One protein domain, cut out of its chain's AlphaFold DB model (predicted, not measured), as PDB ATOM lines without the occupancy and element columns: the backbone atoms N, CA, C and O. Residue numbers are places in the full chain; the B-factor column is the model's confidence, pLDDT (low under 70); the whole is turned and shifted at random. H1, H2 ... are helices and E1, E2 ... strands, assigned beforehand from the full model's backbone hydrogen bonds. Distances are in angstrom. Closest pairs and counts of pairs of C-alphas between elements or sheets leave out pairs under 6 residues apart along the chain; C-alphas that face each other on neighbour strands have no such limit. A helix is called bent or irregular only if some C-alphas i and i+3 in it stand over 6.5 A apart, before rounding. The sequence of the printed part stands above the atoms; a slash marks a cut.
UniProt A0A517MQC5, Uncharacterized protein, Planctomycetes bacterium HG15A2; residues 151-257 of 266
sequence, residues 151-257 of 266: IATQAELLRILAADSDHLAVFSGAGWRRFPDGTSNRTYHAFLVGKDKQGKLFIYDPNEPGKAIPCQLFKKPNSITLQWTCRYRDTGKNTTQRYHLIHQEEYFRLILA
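What this domain is: This is residues 151 to 257 of the 266 residues of an uncharacterized protein of Planctomycetes bacterium HG15A2 (UniProt A0A517MQC5). One six-stranded sheet bends back on itself into a loose barrel, left open between its edges E3 and E4; the short helix H1 lies across one end, and H2 leads away from the sheet, with residues 252 to 257 sticking out. The printed part has 107 residues, with named elements in the order H1, E1, E2, E3, E4, E5, E6, H2. The sheet's order is E3, E2, E1, E6, E5, E4, antiparallel throughout, and the class is mixed, helices and strands. The whole is compact, with a radius of gyration of the C-alphas of 13.7 A and spans of 39 by 31 by 28 A.

How they stand to each other: Start at H1, residues 154 to 163; its closest C-alphas to E1, residues 168 to 178, are those of Leu 161 and Leu 168, 5.5 A apart. E1 bends by 77 degrees at residue 174 and forms a hairpin with E2, residues 184 to 195, where N 173 and O 189 are 2.8 A apart. H1 is on the sheet at a height of 8.0 A, over E2, with E1 only just missed, at 41 degrees on the local plane, slantwise to the strands. Next find E3, residues 201 to 204, in a hairpin with E2: N 194 and O 202 are 2.9 A apart. E1, E2 and E3 form a meander, each strand the antiparallel neighbour of the one before. A second meander follows: E4, residues 216 to 220, E5, residues 223 to 231, and E6, residues 238 to 247. Look there for N 218 and O 225, 2.8 A, between E4 and E5, and N 241 and O 228, 2.8 A, between E6 and E5. E6 is also the neighbour of E1, with N 246 and O 172 at 2.7 A. This is a folded sheet, one sheet bent back into two leaves: E3 and E2 face E6, E5 and E4, with E1 as the hinge. The closest C-alphas of edge strands E3 and E4 are those of Leu 201 and Gln 216, 7.4 A apart. H2, residues 248 to 256, is on the sheet but over none of its strands, and apart from H1. In H1 and H2 every O i to N i+4 pair is within hydrogen-bond range.

Where its parts are: Find C-alpha 154 at (-24.436, -12.170, 54.437); H1 runs 14.5 A from there. E1 spans 25.6 A, E2 28.0 A, E5 25.9 A and E6 25.5 A; E3, E4 and H2 are shorter. H2 ends at C-alpha 256, (-50.259, -8.763, 50.181).

The domain as a whole: The C-alphas farthest apart are those of Asp 181 and Ala 257, 42.6 A. The printed part has no cut, and the link from E3 to E4 is long, 11 residues. Mean pLDDT of the printed part is 89.0; residues 256 to 257 are under 70.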
ATOM      1  N   ILE A 151     -31.825  -7.059  52.207       90.81
ATOM      2  CA  ILE A 151     -30.959  -7.924  53.011       90.81
ATOM      3  C   ILE A 151     -29.725  -7.139  53.449       90.81
ATOM      4  O   ILE A 151     -28.927  -6.675  52.623       90.81
ATOM      5  N   ALA A 152     -29.549  -7.019  54.762       90.25
ATOM      6  CA  ALA A 152     -28.506  -6.192  55.348       90.25
ATOM      7  C   ALA A 152     -27.160  -6.922  55.397       90.25
ATOM      8  O   ALA A 152     -26.101  -6.308  55.250       90.25
ATOM      9  N   THR A 153     -27.183  -8.242  55.610       92.81
ATOM     10  CA  THR A 153     -25.971  -9.016  55.907       92.81
ATOM     11  C   THR A 153     -25.893 -10.334  55.146       92.81
ATOM     12  O   THR A 153     -26.888 -10.938  54.754       92.81
ATOM     13  N   GLN A 154     -24.666 -10.835  54.986       93.75
ATOM     14  CA  GLN A 154     -24.436 -12.170  54.437       93.75
ATOM     15  C   GLN A 154     -25.036 -13.264  55.331       93.75
ATOM     16  O   GLN A 154     -25.549 -14.249  54.813       93.75
ATOM     17  N   ALA A 155     -24.991 -13.102  56.657       93.12
ATOM     18  CA  ALA A 155     -25.576 -14.064  57.586       93.12
ATOM     19  C   ALA A 155     -27.095 -14.182  57.390       93.12
ATOM     20  O   ALA A 155     -27.632 -15.286  57.365       93.12
ATOM     21  N   GLU A 156     -27.772 -13.054  57.174       93.56
ATOM     22  CA  GLU A 156     -29.199 -13.020  56.863       93.56
ATOM     23  C   GLU A 156     -29.518 -13.727  55.539       93.56
ATOM     24  O   GLU A 156     -30.400 -14.585  55.521       93.56
ATOM     25  N   LEU A 157     -28.763 -13.448  54.468       94.12
ATOM     26  CA  LEU A 157     -28.904 -14.165  53.194       94.12
ATOM     27  C   LEU A 157     -28.753 -15.678  53.385       94.12
ATOM     28  O   LEU A 157     -29.588 -16.452  52.930       94.12
ATOM     29  N   LEU A 158     -27.695 -16.106  54.077       93.81
ATOM     30  CA  LEU A 158     -27.425 -17.526  54.294       93.81
ATOM     31  C   LEU A 158     -28.506 -18.204  55.140       93.81
ATOM     32  O   LEU A 158     -28.803 -19.367  54.891       93.81
ATOM     33  N   ARG A 159     -29.107 -17.495  56.102       92.69
ATOM     34  CA  ARG A 159     -30.234 -18.000  56.895       92.69
ATOM     35  C   ARG A 159     -31.483 -18.204  56.039       92.69
ATOM     36  O   ARG A 159     -32.158 -19.210  56.219       92.69
ATOM     37  N   ILE A 160     -31.774 -17.279  55.123       90.38
ATOM     38  CA  ILE A 160     -32.898 -17.413  54.181       90.38
ATOM     39  C   ILE A 160     -32.686 -18.640  53.296       90.38
ATOM     40  O   ILE A 160     -33.554 -19.500  53.231       90.38
ATOM     41  N   LEU A 161     -31.500 -18.776  52.695       91.44
ATOM     42  CA  LEU A 161     -31.185 -19.946  51.873       91.44
ATOM     43  C   LEU A 161     -31.215 -21.243  52.697       91.44
ATOM     44  O   LEU A 161     -31.658 -22.268  52.213       91.44
ATOM     45  N   ALA A 162     -30.791 -21.231  53.961       89.12
ATOM     46  CA  ALA A 162     -30.835 -22.424  54.807       89.12
ATOM     47  C   ALA A 162     -32.260 -22.895  55.159       89.12
ATOM     48  O   ALA A 162     -32.412 -24.043  55.571       89.12
ATOM     49  N   ALA A 163     -33.280 -22.039  55.019       83.12
ATOM     50  CA  ALA A 163     -34.671 -22.403  55.289       83.12
ATOM     51  C   ALA A 163     -35.281 -23.284  54.185       83.12
ATOM     52  O   ALA A 163     -36.207 -24.047  54.456       83.12
ATOM     53  N   ASP A 164     -34.748 -23.207  52.963       78.94
ATOM     54  CA  ASP A 164     -35.155 -24.047  51.842       78.94
ATOM     55  C   ASP A 164     -34.249 -25.282  51.727       78.94
ATOM     56  O   ASP A 164     -33.023 -25.199  51.862       78.94
ATOM     57  N   SER A 165     -34.846 -26.451  51.474       72.69
ATOM     58  CA  SER A 165     -34.106 -27.720  51.466       72.69
ATOM     59  C   SER A 165     -33.149 -27.872  50.281       72.69
ATOM     60  O   SER A 165     -32.234 -28.693  50.340       72.69
ATOM     61  N   ASP A 166     -33.343 -27.076  49.231       77.31
ATOM     62  CA  ASP A 166     -32.456 -26.973  48.077       77.31
ATOM     63  C   ASP A 166     -31.550 -25.741  48.136       77.31
ATOM     64  O   ASP A 166     -30.808 -25.459  47.192       77.31
ATOM     65  N   HIS A 167     -31.591 -25.014  49.250       87.88
ATOM     66  CA  HIS A 167     -30.839 -23.795  49.478       87.88
ATOM     67  C   HIS A 167     -31.046 -22.722  48.411       87.88
ATOM     68  O   HIS A 167     -30.094 -22.036  48.025       87.88
ATOM     69  N   LEU A 168     -32.288 -22.591  47.940       88.19
ATOM     70  CA  LEU A 168     -32.719 -21.658  46.905       88.19
ATOM     71  C   LEU A 168     -33.823 -20.748  47.434       88.19
ATOM     72  O   LEU A 168     -34.716 -21.200  48.136       88.19
ATOM     73  N   ALA A 169     -33.786 -19.471  47.060       89.12
ATOM     74  CA  ALA A 169     -34.888 -18.550  47.327       89.12
ATOM     75  C   ALA A 169     -34.992 -17.483  46.236       89.12
ATOM     76  O   ALA A 169     -33.993 -17.123  45.595       89.12
ATOM     77  N   VAL A 170     -36.205 -16.963  46.033       89.50
ATOM     78  CA  VAL A 170     -36.449 -15.846  45.114       89.50
ATOM     79  C   VAL A 170     -36.098 -14.519  45.776       89.50
ATOM     80  O   VAL A 170     -36.457 -14.235  46.922       89.50
ATOM     81  N   PHE A 171     -35.441 -13.657  45.007       91.50
ATOM     82  CA  PHE A 171     -35.180 -12.277  45.381       91.50
ATOM     83  C   PHE A 171     -35.637 -11.344  44.269       91.50
ATOM     84  O   PHE A 171     -35.404 -11.601  43.086       91.50
ATOM     85  N   SER A 172     -36.232 -10.225  44.668       89.31
ATOM     86  CA  SER A 172     -36.238  -9.022  43.849       89.31
ATOM     87  C   SER A 172     -34.963  -8.250  44.138       89.31
ATOM     88  O   SER A 172     -34.424  -8.291  45.241       89.31
ATOM     89  N   GLY A 173     -34.476  -7.505  43.163       89.25
ATOM     90  CA  GLY A 173     -33.384  -6.586  43.381       89.25
ATOM     91  C   GLY A 173     -33.570  -5.320  42.587       89.25
ATOM     92  O   GLY A 173     -33.993  -5.365  41.432       89.25
ATOM     93  N   ALA A 174     -33.202  -4.196  43.190       88.62
ATOM     94  CA  ALA A 174     -32.935  -2.981  42.448       88.62
ATOM     95  C   ALA A 174     -31.439  -2.693  42.409       88.62
ATOM     96  O   ALA A 174     -30.647  -3.065  43.278       88.62
ATOM     97  N   GLY A 175     -31.016  -2.074  41.323       91.25
ATOM     98  CA  GLY A 175     -29.605  -1.891  41.086       91.25
ATOM     99  C   GLY A 175     -29.349  -1.386  39.694       91.25
ATOM    100  O   GLY A 175     -30.108  -0.573  39.167       91.25
ATOM    101  N   TRP A 176     -28.255  -1.852  39.113       94.12
ATOM    102  CA  TRP A 176     -27.810  -1.406  37.808       94.12
ATOM    103  C   TRP A 176     -27.369  -2.568  36.930       94.12
ATOM    104  O   TRP A 176     -26.920  -3.615  37.403       94.12
ATOM    105  N   ARG A 177     -27.477  -2.339  35.625       93.94
ATOM    106  CA  ARG A 177     -26.958  -3.190  34.562       93.94
ATOM    107  C   ARG A 177     -25.997  -2.370  33.720       93.94
ATOM    108  O   ARG A 177     -26.392  -1.337  33.187       93.94
ATOM    109  N   ARG A 178     -24.769  -2.857  33.580       95.62
ATOM    110  CA  ARG A 178     -23.723  -2.279  32.742       95.62
ATOM    111  C   ARG A 178     -23.561  -3.091  31.463       95.62
ATOM    112  O   ARG A 178     -23.402  -4.313  31.510       95.62
ATOM    113  N   PHE A 179     -23.592  -2.397  30.338       94.88
ATOM    114  CA  PHE A 179     -23.414  -2.937  28.999       94.88
ATOM    115  C   PHE A 179     -21.932  -2.913  28.580       94.88
ATOM    116  O   PHE A 179     -21.143  -2.168  29.170       94.88
ATOM    117  N   PRO A 180     -21.530  -3.716  27.573       94.69
ATOM    118  CA  PRO A 180     -20.145  -3.751  27.088       94.69
ATOM    119  C   PRO A 180     -19.614  -2.412  26.565       94.69
ATOM    120  O   PRO A 180     -18.422  -2.152  26.657       94.69
ATOM    121  N   ASP A 181     -20.495  -1.556  26.048       93.94
ATOM    122  CA  ASP A 181     -20.187  -0.189  25.598       93.94
ATOM    123  C   ASP A 181     -19.989   0.803  26.762       93.94
ATOM    124  O   ASP A 181     -19.699   1.976  26.546       93.94
ATOM    125  N   GLY A 182     -20.127   0.343  28.008       93.56
ATOM    126  CA  GLY A 182     -19.985   1.156  29.209       93.56
ATOM    127  C   GLY A 182     -21.279   1.819  29.677       93.56
ATOM    128  O   GLY A 182     -21.301   2.315  30.805       93.56
ATOM    129  N   THR A 183     -22.361   1.778  28.890       94.75
ATOM    130  CA  THR A 183     -23.664   2.312  29.306       94.75
ATOM    131  C   THR A 183     -24.173   1.582  30.550       94.75
ATOM    132  O   THR A 183     -23.996   0.370  30.694       94.75
ATOM    133  N   SER A 184     -24.802   2.314  31.471       93.81
ATOM    134  CA  SER A 184     -25.342   1.764  32.716       93.81
ATOM    135  C   SER A 184     -26.772   2.229  32.944       93.81
ATOM    136  O   SER A 184     -27.036   3.428  32.979       93.81
ATOM    137  N   ASN A 185     -27.679   1.276  33.151       91.69
ATOM    138  CA  ASN A 185     -29.094   1.539  33.382       91.69
ATOM    139  C   ASN A 185     -29.499   1.054  34.770       91.69
ATOM    140  O   ASN A 185     -29.145  -0.057  35.172       91.69
ATOM    141  N   ARG A 186     -30.290   1.860  35.488       90.19
ATOM    142  CA  ARG A 186     -30.989   1.376  36.683       90.19
ATOM    143  C   ARG A 186     -32.042   0.353  36.273       90.19
ATOM    144  O   ARG A 186     -32.715   0.525  35.262       90.19
ATOM    145  N   THR A 187     -32.174  -0.711  37.050       87.12
ATOM    146  CA  THR A 187     -33.080  -1.815  36.731       87.12
ATOM    147  C   THR A 187     -33.607  -2.472  37.998       87.12
ATOM    148  O   THR A 187     -32.937  -2.474  39.033       87.12
ATOM    149  N   TYR A 188     -34.808  -3.028  37.878       86.12
ATOM    150  CA  TYR A 188     -35.446  -3.892  38.860       86.12
ATOM    151  C   TYR A 188     -35.575  -5.274  38.236       86.12
ATOM    152  O   TYR A 188     -35.998  -5.399  37.084       86.12
ATOM    153  N   HIS A 189     -35.183  -6.309  38.965       89.88
ATOM    154  CA  HIS A 189     -35.145  -7.665  38.431       89.88
ATOM    155  C   HIS A 189     -35.454  -8.690  39.511       89.88
ATOM    156  O   HIS A 189     -35.097  -8.481  40.664       89.88
ATOM    157  N   ALA A 190     -36.086  -9.795  39.129       90.50
ATOM    158  CA  ALA A 190     -36.314 -10.931  40.012       90.50
ATOM    159  C   ALA A 190     -35.521 -12.141  39.510       90.50
ATOM    160  O   ALA A 190     -35.457 -12.393  38.304       90.50
ATOM    161  N   PHE A 191     -34.893 -12.855  40.435       92.62
ATOM    162  CA  PHE A 191     -33.964 -13.953  40.168       92.62
ATOM    163  C   PHE A 191     -33.902 -14.890  41.380       92.62
ATOM    164  O   PHE A 191     -34.322 -14.517  42.477       92.62
ATOM    165  N   LEU A 192     -33.377 -16.104  41.199       92.75
ATOM    166  CA  LEU A 192     -33.107 -16.996  42.329       92.75
ATOM    167  C   LEU A 192     -31.656 -16.855  42.751       92.75
ATOM    168  O   LEU A 192     -30.762 -16.812  41.904       92.75
ATOM    169  N   VAL A 193     -31.432 -16.852  44.060       95.12
ATOM    170  CA  VAL A 193     -30.105 -17.040  44.645       95.12
ATOM    171  C   VAL A 193     -30.055 -18.446  45.217       95.12
ATOM    172  O   VAL A 193     -30.987 -18.863  45.902       95.12
ATOM    173  N   GLY A 194     -28.972 -19.159  44.935       93.31
ATOM    174  CA  GLY A 194     -28.706 -20.476  45.492       93.31
ATOM    175  C   GLY A 194     -27.331 -20.583  46.125       93.31
ATOM    176  O   GLY A 194     -26.455 -19.744  45.893       93.31
ATOM    177  N   LYS A 195     -27.146 -21.633  46.924       94.06
ATOM    178  CA  LYS A 195     -25.868 -21.992  47.538       94.06
ATOM    179  C   LYS A 195     -25.523 -23.445  47.220       94.06
ATOM    180  O   LYS A 195     -26.336 -24.336  47.444       94.06
ATOM    181  N   ASP A 196     -24.324 -23.686  46.697       90.50
ATOM    182  CA  ASP A 196     -23.853 -25.045  46.418       90.50
ATOM    183  C   ASP A 196     -23.328 -25.753  47.684       90.50
ATOM    184  O   ASP A 196     -23.247 -25.175  48.773       90.50
ATOM    185  N   LYS A 197     -22.945 -27.031  47.546       87.25
ATOM    186  CA  LYS A 197     -22.411 -27.849  48.653       87.25
ATOM    187  C   LYS A 197     -21.106 -27.293  49.235       87.25
ATOM    188  O   LYS A 197     -20.794 -27.559  50.391       87.25
ATOM    189  N   GLN A 198     -20.346 -26.533  48.451       89.81
ATOM    190  CA  GLN A 198     -19.105 -25.866  48.850       89.81
ATOM    191  C   GLN A 198     -19.366 -24.477  49.456       89.81
ATOM    192  O   GLN A 198     -18.438 -23.782  49.867       89.81
ATOM    193  N   GLY A 199     -20.628 -24.064  49.517       88.75
ATOM    194  CA  GLY A 199     -21.070 -22.793  50.049       88.75
ATOM    195  C   GLY A 199     -20.895 -21.598  49.121       88.75
ATOM    196  O   GLY A 199     -21.067 -20.465  49.577       88.75
ATOM    197  N   LYS A 200     -20.585 -21.821  47.841       94.06
ATOM    198  CA  LYS A 200     -20.516 -20.758  46.840       94.06
ATOM    199  C   LYS A 200     -21.923 -20.365  46.409       94.06
ATOM    200  O   LYS A 200     -22.802 -21.208  46.233       94.06
ATOM    201  N   LEU A 201     -22.116 -19.060  46.244       96.44
ATOM    202  CA  LEU A 201     -23.377 -18.499  45.783       96.44
ATOM    203  C   LEU A 201     -23.455 -18.535  44.255       96.44
ATOM    204  O   LEU A 201     -22.466 -18.289  43.557       96.44
ATOM    205  N   PHE A 202     -24.652 -18.798  43.750       95.62
ATOM    206  CA  PHE A 202     -24.966 -18.742  42.329       95.62
ATOM    207  C   PHE A 202     -26.345 -18.119  42.098       95.62
ATOM    208  O   PHE A 202     -27.152 -17.988  43.019       95.62
ATOM    209  N   ILE A 203     -26.598 -17.717  40.856       95.06
ATOM    210  CA  ILE A 203     -27.841 -17.095  40.404       95.06
ATOM    211  C   ILE A 203     -28.472 -17.958  39.316       95.06
ATOM    212  O   ILE A 203     -27.780 -18.364  38.384       95.06
ATOM    213  N   TYR A 204     -29.784 -18.178  39.394       92.38
ATOM    214  CA  TYR A 204     -30.580 -18.490  38.205       92.38
ATOM    215  C   TYR A 204     -31.264 -17.204  37.748       92.38
ATOM    216  O   TYR A 204     -32.168 -16.693  38.415       92.38
ATOM    217  N   ASP A 205     -30.789 -16.652  36.631       92.00
ATOM    218  CA  ASP A 205     -31.307 -15.413  36.058       92.00
ATOM    219  C   ASP A 205     -32.299 -15.746  34.933       92.00
ATOM    220  O   ASP A 205     -31.906 -16.392  33.960       92.00
ATOM    221  N   PRO A 206     -33.559 -15.278  34.994       90.06
ATOM    222  CA  PRO A 206     -34.525 -15.462  33.913       90.06
ATOM    223  C   PRO A 206     -34.065 -14.977  32.523       90.06
ATOM    224  O   PRO A 206     -34.636 -15.388  31.519       90.06
ATOM    225  N   ASN A 207     -33.071 -14.088  32.422       88.25
ATOM    226  CA  ASN A 207     -32.506 -13.667  31.131       88.25
ATOM    227  C   ASN A 207     -31.598 -14.733  30.491       88.25
ATOM    228  O   ASN A 207     -31.361 -14.687  29.286       88.25
ATOM    229  N   GLU A 208     -31.104 -15.685  31.280       87.81
ATOM    230  CA  GLU A 208     -30.270 -16.798  30.836       87.81
ATOM    231  C   GLU A 208     -30.734 -18.098  31.528       87.81
ATOM    232  O   GLU A 208     -30.060 -18.605  32.431       87.81
ATOM    233  N   PRO A 209     -31.918 -18.621  31.142       82.62
ATOM    234  CA  PRO A 209     -32.507 -19.798  31.772       82.62
ATOM    235  C   PRO A 209     -31.633 -21.046  31.581       82.62
ATOM    236  O   PRO A 209     -30.813 -21.133  30.665       82.62
ATOM    237  N   GLY A 210     -31.812 -22.037  32.456       82.00
ATOM    238  CA  GLY A 210     -31.140 -23.336  32.348       82.00
ATOM    239  C   GLY A 210     -29.734 -23.422  32.938       82.00
ATOM    240  O   GLY A 210     -29.189 -24.523  33.013       82.00
ATOM    241  N   LYS A 211     -29.147 -22.306  33.389       84.44
ATOM    242  CA  LYS A 211     -27.760 -22.263  33.869       84.44
ATOM    243  C   LYS A 211     -27.630 -21.589  35.231       84.44
ATOM    244  O   LYS A 211     -28.120 -20.485  35.436       84.44
ATOM    245  N   ALA A 212     -26.891 -22.233  36.135       90.75
ATOM    246  CA  ALA A 212     -26.415 -21.596  37.358       90.75
ATOM    247  C   ALA A 212     -25.241 -20.665  37.022       90.75
ATOM    248  O   ALA A 212     -24.246 -21.081  36.420       90.75
ATOM    249  N   ILE A 213     -25.361 -19.398  37.400       94.69
ATOM    250  CA  ILE A 213     -24.388 -18.352  37.098       94.69
ATOM    251  C   ILE A 213     -23.618 -18.028  38.378       94.69
ATOM    252  O   ILE A 213     -24.237 -17.609  39.357       94.69
ATOM    253  N   PRO A 214     -22.284 -18.188  38.407       95.81
ATOM    254  CA  PRO A 214     -21.489 -17.767  39.552       95.81
ATOM    255  C   PRO A 214     -21.709 -16.285  39.854       95.81
ATOM    256  O   PRO A 214     -21.724 -15.454  38.942       95.81
ATOM    257  N   CYS A 215     -21.848 -15.943  41.132       96.75
ATOM    258  CA  CYS A 215     -21.998 -14.557  41.551       96.75
ATOM    259  C   CYS A 215     -21.013 -14.176  42.651       96.75
ATOM    260  O   CYS A 215     -20.431 -15.014  43.340       96.75
ATOM    261  N   GLN A 216     -20.806 -12.871  42.786       96.56
ATOM    262  CA  GLN A 216     -19.941 -12.278  43.792       96.56
ATOM    263  C   GLN A 216     -20.779 -11.461  44.767       96.56
ATOM    264  O   GLN A 216     -21.590 -10.625  44.358       96.56
ATOM    265  N   LEU A 217     -20.555 -11.686  46.061       96.12
ATOM    266  CA  LEU A 217     -21.175 -10.919  47.131       96.12
ATOM    267  C   LEU A 217     -20.272  -9.755  47.526       96.12
ATOM    268  O   LEU A 217     -19.121  -9.942  47.909       96.12
ATOM    269  N   PHE A 218     -20.831  -8.552  47.487       94.81
ATOM    270  CA  PHE A 218     -20.180  -7.335  47.945       94.81
ATOM    271  C   PHE A 218     -20.884  -6.820  49.189       94.81
ATOM    272  O   PHE A 218     -22.106  -6.649  49.192       94.81
ATOM    273  N   LYS A 219     -20.099  -6.527  50.223       92.12
ATOM    274  CA  LYS A 219     -20.584  -5.933  51.468       92.12
ATOM    275  C   LYS A 219     -20.545  -4.412  51.361       92.12
ATOM    276  O   LYS A 219     -19.591  -3.848  50.829       92.12
ATOM    277  N   LYS A 220     -21.582  -3.762  51.871       85.94
ATOM    278  CA  LYS A 220     -21.653  -2.322  52.115       85.94
ATOM    279  C   LYS A 220     -22.119  -2.101  53.559       85.94
ATOM    280  O   LYS A 220     -22.676  -3.026  54.156       85.94
ATOM    281  N   PRO A 221     -21.926  -0.904  54.135       83.06
ATOM    282  CA  PRO A 221     -22.577  -0.559  55.394       83.06
ATOM    283  C   PRO A 221     -24.089  -0.810  55.280       83.06
ATOM    284  O   PRO A 221     -24.733  -0.303  54.362       83.06
ATOM    285  N   ASN A 222     -24.623  -1.651  56.168       82.62
ATOM    286  CA  ASN A 222     -26.046  -2.002  56.279       82.62
ATOM    287  C   ASN A 222     -26.704  -2.629  55.032       82.62
ATOM    288  O   ASN A 222     -27.927  -2.659  54.943       82.62
ATOM    289  N   SER A 223     -25.934  -3.123  54.059       88.56
ATOM    290  CA  SER A 223     -26.500  -3.815  52.894       88.56
ATOM    291  C   SER A 223     -25.508  -4.766  52.238       88.56
ATOM    292  O   SER A 223     -24.292  -4.559  52.252       88.56
ATOM    293  N   ILE A 224     -26.033  -5.799  51.585       93.94
ATOM    294  CA  ILE A 224     -25.262  -6.607  50.641       93.94
ATOM    295  C   ILE A 224     -25.764  -6.395  49.218       93.94
ATOM    296  O   ILE A 224     -26.935  -6.109  48.972       93.94
ATOM    297  N   THR A 225     -24.861  -6.562  48.258       95.19
ATOM    298  CA  THR A 225     -25.220  -6.619  46.841       95.19
ATOM    299  C   THR A 225     -24.624  -7.857  46.197       95.19
ATOM    300  O   THR A 225     -23.469  -8.178  46.481       95.19
ATOM    301  N   LEU A 226     -25.365  -8.500  45.298       96.88
ATOM    302  CA  LEU A 226     -24.838  -9.562  44.441       96.88
ATOM    303  C   LEU A 226     -24.532  -9.006  43.058       96.88
ATOM    304  O   LEU A 226     -25.283  -8.175  42.546       96.88
ATOM    305  N   GLN A 227     -23.435  -9.474  42.472       97.31
ATOM    306  CA  GLN A 227     -23.028  -9.149  41.113       97.31
ATOM    307  C   GLN A 227     -22.813 -10.421  40.299       97.31
ATOM    308  O   GLN A 227     -22.180 -11.363  40.777       97.31
ATOM    309  N   TRP A 228     -23.288 -10.430  39.061       96.88
ATOM    310  CA  TRP A 228     -23.030 -11.495  38.093       96.88
ATOM    311  C   TRP A 228     -23.057 -10.934  36.671       96.88
ATOM    312  O   TRP A 228     -23.453  -9.789  36.445       96.88
ATOM    313  N   THR A 229     -22.630 -11.748  35.712       95.88
ATOM    314  CA  THR A 229     -22.700 -11.427  34.285       95.88
ATOM    315  C   THR A 229     -23.556 -12.473  33.592       95.88
ATOM    316  O   THR A 229     -23.342 -13.666  33.792       95.88
ATOM    317  N   CYS A 230     -24.511 -12.032  32.780       92.69
ATOM    318  CA  CYS A 230     -25.330 -12.915  31.952       92.69
ATOM    319  C   CYS A 230     -25.707 -12.229  30.640       92.69
ATOM    320  O   CYS A 230     -25.577 -11.003  30.499       92.69
ATOM    321  N   ARG A 231     -26.215 -13.011  29.689       89.69
ATOM    322  CA  ARG A 231     -26.775 -12.464  28.450       89.69
ATOM    323  C   ARG A 231     -27.992 -11.597  28.746       89.69
ATOM    324  O   ARG A 231     -28.889 -11.983  29.493       89.69
ATOM    325  N   TYR A 232     -28.023 -10.411  28.153       86.12
ATOM    326  CA  TYR A 232     -29.202  -9.571  28.135       86.12
ATOM    327  C   TYR A 232     -30.079  -9.978  26.965       86.12
ATOM    328  O   TYR A 232     -29.676  -9.872  25.810       86.12
ATOM    329  N   ARG A 233     -31.285 -10.440  27.277       80.50
ATOM    330  CA  ARG A 233     -32.216 -11.014  26.304       80.50
ATOM    331  C   ARG A 233     -32.462 -10.153  25.057       80.50
ATOM    332  O   ARG A 233     -32.493 -10.703  23.966       80.50
ATOM    333  N   ASP A 234     -32.588  -8.832  25.206       78.81
ATOM    334  CA  ASP A 234     -33.053  -7.960  24.119       78.81
ATOM    335  C   ASP A 234     -31.950  -7.702  23.087       78.81
ATOM    336  O   ASP A 234     -32.236  -7.432  21.927       78.81
ATOM    337  N   THR A 235     -30.680  -7.791  23.494       83.75
ATOM    338  CA  THR A 235     -29.534  -7.502  22.614       83.75
ATOM    339  C   THR A 235     -28.588  -8.685  22.433       83.75
ATOM    340  O   THR A 235     -27.639  -8.592  21.661       83.75
ATOM    341  N   GLY A 236     -28.770  -9.768  23.193       85.44
ATOM    342  CA  GLY A 236     -27.844 -10.900  23.279       85.44
ATOM    343  C   GLY A 236     -26.495 -10.578  23.942       85.44
ATOM    344  O   GLY A 236     -25.711 -11.492  24.195       85.44
ATOM    345  N   LYS A 237     -26.207  -9.304  24.248       90.25
ATOM    346  CA  LYS A 237     -24.927  -8.872  24.826       90.25
ATOM    347  C   LYS A 237     -24.788  -9.370  26.262       90.25
ATOM    348  O   LYS A 237     -25.739  -9.310  27.037       90.25
ATOM    349  N   ASN A 238     -23.585  -9.776  26.657       93.81
ATOM    350  CA  ASN A 238     -23.286 -10.048  28.063       93.81
ATOM    351  C   ASN A 238     -23.252  -8.738  28.851       93.81
ATOM    352  O   ASN A 238     -22.512  -7.821  28.506       93.81
ATOM    353  N   THR A 239     -24.049  -8.654  29.910       93.81
ATOM    354  CA  THR A 239     -24.127  -7.471  30.773       93.81
ATOM    355  C   THR A 239     -23.757  -7.836  32.196       93.81
ATOM    356  O   THR A 239     -24.112  -8.912  32.679       93.81
ATOM    357  N   THR A 240     -23.045  -6.940  32.873       96.31
ATOM    358  CA  THR A 240     -22.758  -7.078  34.301       96.31
ATOM    359  C   THR A 240     -23.883  -6.434  35.079       96.31
ATOM    360  O   THR A 240     -24.217  -5.271  34.853       96.31
ATOM    361  N   GLN A 241     -24.464  -7.176  36.006       94.81
ATOM    362  CA  GLN A 241     -25.570  -6.706  36.818       94.81
ATOM    363  C   GLN A 241     -25.173  -6.710  38.282       94.81
ATOM    364  O   GLN A 241     -24.472  -7.619  38.721       94.81
ATOM    365  N   ARG A 242     -25.636  -5.713  39.035       95.38
ATOM    366  CA  ARG A 242     -25.426  -5.638  40.479       95.38
ATOM    367  C   ARG A 242     -26.673  -5.119  41.167       95.38
ATOM    368  O   ARG A 242     -27.123  -4.018  40.861       95.38
ATOM    369  N   TYR A 243     -27.164  -5.877  42.140       94.38
ATOM    370  CA  TYR A 243     -28.423  -5.590  42.820       94.38
ATOM    371  C   TYR A 243     -28.272  -5.634  44.333       94.38
ATOM    372  O   TYR A 243     -27.564  -6.497  44.856       94.38
ATOM    373  N   HIS A 244     -28.958  -4.727  45.030       92.12
ATOM    374  CA  HIS A 244     -29.336  -4.973  46.420       92.12
ATOM    375  C   HIS A 244     -30.460  -6.008  46.432       92.12
ATOM    376  O   HIS A 244     -31.274  -6.040  45.511       92.12
ATOM    377  N   LEU A 245     -30.479  -6.878  47.436       92.44
ATOM    378  CA  LEU A 245     -31.437  -7.978  47.495       92.44
ATOM    379  C   LEU A 245     -32.624  -7.597  48.361       92.44
ATOM    380  O   LEU A 245     -32.428  -7.114  49.468       92.44
ATOM    381  N   ILE A 246     -33.822  -7.900  47.892       89.31
ATOM    382  CA  ILE A 246     -35.082  -7.801  48.618       89.31
ATOM    383  C   ILE A 246     -35.661  -9.213  48.633       89.31
ATOM    384  O   ILE A 246     -35.901  -9.801  47.574       89.31
ATOM    385  N   HIS A 247     -35.840  -9.789  49.823       84.75
ATOM    386  CA  HIS A 247     -36.390 -11.140  49.939       84.75
ATOM    387  C   HIS A 247     -37.825 -11.167  49.422       84.75
ATOM    388  O   HIS A 247     -38.665 -10.401  49.894       84.75
ATOM    389  N   GLN A 248     -38.108 -12.038  48.453       77.75
ATOM    390  CA  GLN A 248     -39.375 -11.999  47.735       77.75
ATOM    391  C   GLN A 248     -40.571 -12.359  48.622       77.75
ATOM    392  O   GLN A 248     -41.607 -11.707  48.519       77.75
ATOM    393  N   GLU A 249     -40.439 -13.351  49.502       76.00
ATOM    394  CA  GLU A 249     -41.500 -13.700  50.455       76.00
ATOM    395  C   GLU A 249     -41.792 -12.524  51.393       76.00
ATOM    396  O   GLU A 249     -42.951 -12.169  51.581       76.00
ATOM    397  N   GLU A 250     -40.759 -11.859  51.919       74.94
ATOM    398  CA  GLU A 250     -40.934 -10.688  52.787       74.94
ATOM    399  C   GLU A 250     -41.579  -9.528  52.015       74.94
ATOM    400  O   GLU A 250     -42.526  -8.909  52.502       74.94
ATOM    401  N   TYR A 251     -41.138  -9.283  50.777       76.62
ATOM    402  CA  TYR A 251     -41.760  -8.321  49.872       76.62
ATOM    403  C   TYR A 251     -43.244  -8.644  49.663       76.62
ATOM    404  O   TYR A 251     -44.100  -7.773  49.826       76.62
ATOM    405  N   PHE A 252     -43.583  -9.904  49.379       72.38
ATOM    406  CA  PHE A 252     -44.967 -10.308  49.157       72.38
ATOM    407  C   PHE A 252     -45.818 -10.253  50.409       72.38
ATOM    408  O   PHE A 252     -46.929  -9.731  50.359       72.38
ATOM    409  N   ARG A 253     -45.296 -10.695  51.546       73.00
ATOM    410  CA  ARG A 253     -45.949 -10.557  52.844       73.00
ATOM    411  C   ARG A 253     -46.283  -9.090  53.117       73.00
ATOM    412  O   ARG A 253     -47.410  -8.780  53.498       73.00
ATOM    413  N   LEU A 254     -45.353  -8.175  52.843       70.44
ATOM    414  CA  LEU A 254     -45.538  -6.741  53.062       70.44
ATOM    415  C   LEU A 254     -46.526  -6.087  52.090       70.44
ATOM    416  O   LEU A 254     -47.240  -5.175  52.512       70.44
ATOM    417  N   ILE A 255     -46.643  -6.541  50.837       71.00
ATOM    418  CA  ILE A 255     -47.594  -5.957  49.867       71.00
ATOM    419  C   ILE A 255     -48.969  -6.654  49.855       71.00
ATOM    420  O   ILE A 255     -49.975  -6.006  49.563       71.00
ATOM    421  N   LEU A 256     -49.036  -7.946  50.198       66.06
ATOM    422  CA  LEU A 256     -50.259  -8.763  50.181       66.06
ATOM    423  C   LEU A 256     -50.961  -8.834  51.537       66.06
ATOM    424  O   LEU A 256     -52.147  -9.166  51.577       66.06
ATOM    425  N   ALA A 257     -50.292  -8.484  52.645       61.53
ATOM    426  CA  ALA A 257     -50.952  -8.396  53.945       61.53
ATOM    427  C   ALA A 257     -52.196  -7.497  53.844       61.53
ATOM    428  O   ALA A 257     -52.125  -6.324  53.470       61.53
TER     429      ALA A 257